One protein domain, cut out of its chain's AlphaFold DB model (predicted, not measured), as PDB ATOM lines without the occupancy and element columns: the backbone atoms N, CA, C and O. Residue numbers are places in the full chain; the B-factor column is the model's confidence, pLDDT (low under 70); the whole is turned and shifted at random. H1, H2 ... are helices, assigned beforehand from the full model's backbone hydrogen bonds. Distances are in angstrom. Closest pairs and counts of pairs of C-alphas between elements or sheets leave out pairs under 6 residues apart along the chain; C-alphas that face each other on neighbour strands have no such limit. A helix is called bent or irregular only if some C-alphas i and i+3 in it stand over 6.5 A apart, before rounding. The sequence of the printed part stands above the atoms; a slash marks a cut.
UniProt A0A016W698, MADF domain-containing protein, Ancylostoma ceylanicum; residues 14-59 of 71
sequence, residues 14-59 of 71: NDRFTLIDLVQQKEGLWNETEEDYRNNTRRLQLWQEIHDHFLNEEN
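What this domain is: This is residues 14 to 59 of the 71 residues of the protein "MADF domain-containing protein" of Ancylostoma ceylanicum (UniProt A0A016W698). The long helix H3 and the shorter helix H1 lie side by side, slanted to each other and running opposite ways, and the chain turns from one to the other at one end through a loop and the very short helix H2. The two ends of the printed part lie at the other end of this elongated shape. The printed part has 46 residues with three named helices, in the order H1, H2, H3, and no named strand; the class is all helix. The whole is only just compact, close to loose, with a radius of gyration of the C-alphas of 11.0 A, and the C-alphas span 32 by 18 by 10 A.

How they stand to each other: Begin with H3, residues 40 to 58, and look at its residues 50 to 54, which alone touch H1, residues 14 to 25. On H1 the touching residues are 18 to 23 alone, and the closest C-alphas are those of Leu 22 and Ile 50, 6.2 A apart. The two helices run opposite ways at a steep tilt of 39 degrees. H2, residues 35 to 38, touches H3 only at the corner by their link, and only just, with 3 pairs of C-alphas within 8 A; H3 takes part with residues 42 to 43 alone. The closest C-alphas there are those of Asp 36 and Arg 42, 5.9 A apart. H1 and H2 are apart. In H1 every O i to N i+4 pair is within hydrogen-bond range, in H3 14 of 15 are, and H2 is too short for such a pair.

Where its parts are: Find C-alpha 40 at (57.239, 70.386, 76.933); from there H3 runs 27.6 A to C-alpha 58 at (55.979, 55.619, 100.268). H1 begins at C-alpha 14, at (67.096, 54.973, 98.613), and runs 16.6 A to C-alpha 25. H2, four residues, is neither bent nor irregular, but only just: C-alphas 35 and 38 are 6.1 A apart.

The domain as a whole: The two C-alphas farthest apart are those of Thr 33 and Asn 59, at 34.4 A. The printed part has no cut; H1 to H2 is a short link and H2 to H3 a tight one. Look at residues 57 to 59 for pLDDT under 70; the mean of the printed part is 85.2.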
ATOM      1  N   ASN A  14      68.157  55.772  99.225       77.81
ATOM      2  CA  ASN A  14      67.096  54.973  98.613       77.81
ATOM      3  C   ASN A  14      66.093  55.823  97.820       77.81
ATOM      4  O   ASN A  14      65.724  55.443  96.712       77.81
ATOM      5  N   ASP A  15      65.690  56.984  98.334       79.69
ATOM      6  CA  ASP A  15      64.771  57.911  97.662       79.69
ATOM      7  C   ASP A  15      65.431  58.471  96.398       79.69
ATOM      8  O   ASP A  15      64.813  58.565  95.338       79.69
ATOM      9  N   ARG A  16      66.730  58.779  96.487       80.56
ATOM     10  CA  ARG A  16      67.532  59.223  95.346       80.56
ATOM     11  C   ARG A  16      67.627  58.142  94.267       80.56
ATOM     12  O   ARG A  16      67.431  58.466  93.099       80.56
ATOM     13  N   PHE A  17      67.934  56.895  94.629       83.81
ATOM     14  CA  PHE A  17      67.995  55.789  93.667       83.81
ATOM     15  C   PHE A  17      66.625  55.508  93.046       83.81
ATOM     16  O   PHE A  17      66.531  55.398  91.828       83.81
ATOM     17  N   THR A  18      65.561  55.523  93.849       85.69
ATOM     18  CA  THR A  18      64.180  55.346  93.373       85.69
ATOM     19  C   THR A  18      63.800  56.414  92.346       85.69
ATOM     20  O   THR A  18      63.293  56.098  91.273       85.69
ATOM     21  N   LEU A  19      64.103  57.687  92.620       85.19
ATOM     22  CA  LEU A  19      63.853  58.772  91.668       85.19
ATOM     23  C   LEU A  19      64.657  58.612  90.372       85.19
ATOM     24  O   LEU A  19      64.129  58.881  89.293       85.19
ATOM     25  N   ILE A  20      65.918  58.178  90.459       87.94
ATOM     26  CA  ILE A  20      66.747  57.915  89.275       87.94
ATOM     27  C   ILE A  20      66.127  56.797  88.432       87.94
ATOM     28  O   ILE A  20      65.980  56.981  87.224       87.94
ATOM     29  N   ASP A  21      65.708  55.692  89.049       89.19
ATOM     30  CA  ASP A  21      65.090  54.562  88.347       89.19
ATOM     31  C   ASP A  21      63.782  54.975  87.653       89.19
ATOM     32  O   ASP A  21      63.557  54.636  86.489       89.19
ATOM     33  N   LEU A  22      62.945  55.778  88.317       89.81
ATOM     34  CA  LEU A  22      61.702  56.297  87.734       89.81
ATOM     35  C   LEU A  22      61.955  57.224  86.537       89.81
ATOM     36  O   LEU A  22      61.228  57.165  85.543       89.81
ATOM     37  N   VAL A  23      62.992  58.065  86.601       90.81
ATOM     38  CA  VAL A  23      63.397  58.919  85.472       90.81
ATOM     39  C   VAL A  23      63.946  58.077  84.322       90.81
ATOM     40  O   VAL A  23      63.616  58.342  83.167       90.81
ATOM     41  N   GLN A  24      64.741  57.044  84.613       90.94
ATOM     42  CA  GLN A  24      65.300  56.161  83.588       90.94
ATOM     43  C   GLN A  24      64.214  55.424  82.796       90.94
ATOM     44  O   GLN A  24      64.338  55.312  81.579       90.94
ATOM     45  N   GLN A  25      63.124  55.001  83.442       90.19
ATOM     46  CA  GLN A  25      62.000  54.324  82.780       90.19
ATOM     47  C   GLN A  25      61.218  55.215  81.799       90.19
ATOM     48  O   GLN A  25      60.517  54.698  80.929       90.19
ATOM     49  N   LYS A  26      61.304  56.546  81.921       90.19
ATOM     50  CA  LYS A  26      60.578  57.497  81.065       90.19
ATOM     51  C   LYS A  26      61.526  58.147  80.062       90.19
ATOM     52  O   LYS A  26      61.959  59.283  80.251       90.19
ATOM     53  N   GLU A  27      61.803  57.441  78.966       88.19
ATOM     54  CA  GLU A  27      62.736  57.875  77.912       88.19
ATOM     55  C   GLU A  27      62.442  59.290  77.391       88.19
ATOM     56  O   GLU A  27      63.368  60.070  77.198       88.19
ATOM     57  N   GLY A  28      61.171  59.695  77.301       87.38
ATOM     58  CA  GLY A  28      60.772  61.056  76.917       87.38
ATOM     59  C   GLY A  28      61.313  62.192  77.808       87.38
ATOM     60  O   GLY A  28      61.141  63.361  77.474       87.38
ATOM     61  N   LEU A  29      61.969  61.903  78.937       88.69
ATOM     62  CA  LEU A  29      62.624  62.908  79.782       88.69
ATOM     63  C   LEU A  29      64.108  63.128  79.462       88.69
ATOM     64  O   LEU A  29      64.617  64.214  79.749       88.69
ATOM     65  N   TRP A  30      64.795  62.140  78.885       88.31
ATOM     66  CA  TRP A  30      66.253  62.158  78.695       88.31
ATOM     67  C   TRP A  30      66.715  61.713  77.300       88.31
ATOM     68  O   TRP A  30      67.836  62.029  76.907       88.31
ATOM     69  N   ASN A  31      65.875  61.005  76.546       89.69
ATOM     70  CA  ASN A  31      66.179  60.520  75.210       89.69
ATOM     71  C   ASN A  31      65.719  61.526  74.147       89.69
ATOM     72  O   ASN A  31      64.533  61.654  73.860       89.69
ATOM     73  N   GLU A  32      66.669  62.211  73.508       89.75
ATOM     74  CA  GLU A  32      66.374  63.240  72.502       89.75
ATOM     75  C   GLU A  32      65.741  62.713  71.208       89.75
ATOM     76  O   GLU A  32      65.251  63.510  70.394       89.75
ATOM     77  N   THR A  33      65.782  61.393  70.995       90.88
ATOM     78  CA  THR A  33      65.160  60.744  69.839       90.88
ATOM     79  C   THR A  33      63.671  60.502  70.036       90.88
ATOM     80  O   THR A  33      62.973  60.294  69.046       90.88
ATOM     81  N   GLU A  34      63.184  60.543  71.279       87.62
ATOM     82  CA  GLU A  34      61.765  60.394  71.578       87.62
ATOM     83  C   GLU A  34      60.996  61.648  71.162       87.62
ATOM     84  O   GLU A  34      61.399  62.782  71.438       87.62
ATOM     85  N   GLU A  35      59.839  61.449  70.532       85.88
ATOM     86  CA  GLU A  35      58.940  62.545  70.156       85.88
ATOM     87  C   GLU A  35      58.537  63.375  71.389       85.88
ATOM     88  O   GLU A  35      58.531  64.612  71.366       85.88
ATOM     89  N   ASP A  36      58.318  62.679  72.505       83.44
ATOM     90  CA  ASP A  36      57.927  63.251  73.788       83.44
ATOM     91  C   ASP A  36      58.999  64.183  74.383       83.44
ATOM     92  O   ASP A  36      58.651  65.141  75.075       83.44
ATOM     93  N   TYR A  37      60.287  64.002  74.060       84.75
ATOM     94  CA  TYR A  37      61.380  64.824  74.606       84.75
ATOM     95  C   TYR A  37      61.314  66.293  74.182       84.75
ATOM     96  O   TYR A  37      61.686  67.208  74.929       84.75
ATOM     97  N   ARG A  38      60.803  66.554  72.977       87.25
ATOM     98  CA  ARG A  38      60.639  67.922  72.463       87.25
ATOM     99  C   ARG A  38      59.305  68.534  72.882       87.25
ATOM    100  O   ARG A  38      59.134  69.750  72.788       87.25
ATOM    101  N   ASN A  39      58.372  67.722  73.377       90.44
ATOM    102  CA  ASN A  39      57.061  68.172  73.809       90.44
ATOM    103  C   ASN A  39      57.075  68.558  75.297       90.44
ATOM    104  O   ASN A  39      56.941  67.725  76.191       90.44
ATOM    105  N   ASN A  40      57.184  69.860  75.566       87.19
ATOM    106  CA  ASN A  40      57.239  70.386  76.933       87.19
ATOM    107  C   ASN A  40      56.011  69.999  77.781       87.19
ATOM    108  O   ASN A  40      56.143  69.669  78.957       87.19
ATOM    109  N   THR A  41      54.816  69.976  77.180       90.56
ATOM    110  CA  THR A  41      53.586  69.584  77.894       90.56
ATOM    111  C   THR A  41      53.658  68.125  78.324       90.56
ATOM    112  O   THR A  41      53.344  67.793  79.465       90.56
ATOM    113  N   ARG A  42      54.133  67.255  77.429       89.06
ATOM    114  CA  ARG A  42      54.286  65.832  77.716       89.06
ATOM    115  C   ARG A  42      55.367  65.573  78.762       89.06
ATOM    116  O   ARG A  42      55.149  64.784  79.671       89.06
ATOM    117  N   ARG A  43      56.484  66.301  78.718       87.56
ATOM    118  CA  ARG A  43      57.529  66.224  79.752       87.56
ATOM    119  C   ARG A  43      57.032  66.630  81.132       87.56
ATOM    120  O   ARG A  43      57.363  65.960  82.106       87.56
ATOM    121  N   LEU A  44      56.225  67.687  81.226       90.81
ATOM    122  CA  LEU A  44      55.595  68.076  82.491       90.81
ATOM    123  C   LEU A  44      54.672  66.974  83.023       90.81
ATOM    124  O   LEU A  44      54.738  66.659  84.207       90.81
ATOM    125  N   GLN A  45      53.879  66.342  82.153       91.06
ATOM    126  CA  GLN A  45      53.045  65.197  82.535       91.06
ATOM    127  C   GLN A  45      53.886  64.010  83.022       91.06
ATOM    128  O   GLN A  45      53.582  63.441  84.061       91.06
ATOM    129  N   LEU A  46      54.979  63.669  82.332       89.38
ATOM    130  CA  LEU A  46      55.880  62.587  82.744       89.38
ATOM    131  C   LEU A  46      56.516  62.863  84.118       89.38
ATOM    132  O   LEU A  46      56.637  61.946  84.926       89.38
ATOM    133  N   TRP A  47      56.873  64.118  84.414       90.19
ATOM    134  CA  TRP A  47      57.342  64.520  85.744       90.19
ATOM    135  C   TRP A  47      56.250  64.434  86.813       90.19
ATOM    136  O   TRP A  47      56.539  63.998  87.926       90.19
ATOM    137  N   GLN A  48      55.012  64.812  86.486       90.19
ATOM    138  CA  GLN A  48      53.871  64.637  87.388       90.19
ATOM    139  C   GLN A  48      53.618  63.155  87.683       90.19
ATOM    140  O   GLN A  48      53.454  62.793  88.840       90.19
ATOM    141  N   GLU A  49      53.689  62.287  86.672       90.50
ATOM    142  CA  GLU A  49      53.563  60.838  86.853       90.50
ATOM    143  C   GLU A  49      54.657  60.277  87.785       90.50
ATOM    144  O   GLU A  49      54.353  59.455  88.645       90.50
ATOM    145  N   ILE A  50      55.917  60.725  87.653       89.88
ATOM    146  CA  ILE A  50      57.007  60.328  88.572       89.88
ATOM    147  C   ILE A  50      56.720  60.813  89.993       89.88
ATOM    148  O   ILE A  50      56.887  60.054  90.946       89.88
ATOM    149  N   HIS A  51      56.302  62.069  90.139       86.31
ATOM    150  CA  HIS A  51      55.991  62.662  91.435       86.31
ATOM    151  C   HIS A  51      54.860  61.907  92.142       86.31
ATOM    152  O   HIS A  51      55.005  61.536  93.305       86.31
ATOM    153  N   ASP A  52      53.772  61.620  91.434       87.00
ATOM    154  CA  ASP A  52      52.632  60.895  91.989       87.00
ATOM    155  C   ASP A  52      53.000  59.446  92.333       87.00
ATOM    156  O   ASP A  52      52.571  58.938  93.366       87.00
ATOM    157  N   HIS A  53      53.835  58.785  91.522       84.56
ATOM    158  CA  HIS A  53      54.347  57.445  91.830       84.56
ATOM    159  C   HIS A  53      55.181  57.443  93.113       84.56
ATOM    160  O   HIS A  53      54.937  56.646  94.017       84.56
ATOM    161  N   PHE A  54      56.117  58.386  93.217       82.81
ATOM    162  CA  PHE A  54      57.009  58.518  94.363       82.81
ATOM    163  C   PHE A  54      56.246  58.845  95.661       82.81
ATOM    164  O   PHE A  54      56.542  58.296  96.720       82.81
ATOM    165  N   LEU A  55      55.212  59.689  95.584       79.25
ATOM    166  CA  LEU A  55      54.330  59.982  96.719       79.25
ATOM    167  C   LEU A  55      53.475  58.778  97.141       79.25
ATOM    168  O   LEU A  55      53.277  58.555  98.340       79.25
ATOM    169  N   ASN A  56      52.952  58.023  96.170       74.38
ATOM    170  CA  ASN A  56      52.030  56.915  96.419       74.38
ATOM    171  C   ASN A  56      52.726  55.661  96.962       74.38
ATOM    172  O   ASN A  56      52.144  54.982  97.808       74.38
ATOM    173  N   GLU A  57      53.945  55.342  96.515       66.31
ATOM    174  CA  GLU A  57      54.664  54.151  96.992       66.31
ATOM    175  C   GLU A  57      55.099  54.258  98.453       66.31
ATOM    176  O   GLU A  57      55.116  53.255  99.166       66.31
ATOM    177  N   GLU A  58      55.408  55.464  98.930       57.78
ATOM    178  CA  GLU A  58      55.979  55.619 100.268       57.78
ATOM    179  C   GLU A  58      55.027  56.231 101.300       57.78
ATOM    180  O   GLU A  58      55.409  56.376 102.464       57.78
ATOM    181  N   ASN A  59      53.791  56.607 100.929       52.38
ATOM    182  CA  ASN A  59      52.912  57.412 101.798       52.38
ATOM    183  C   ASN A  59      53.645  58.673 102.327       52.38
ATOM    184  O   ASN A  59      53.317  59.233 103.378       52.38
TER     185      ASN A  59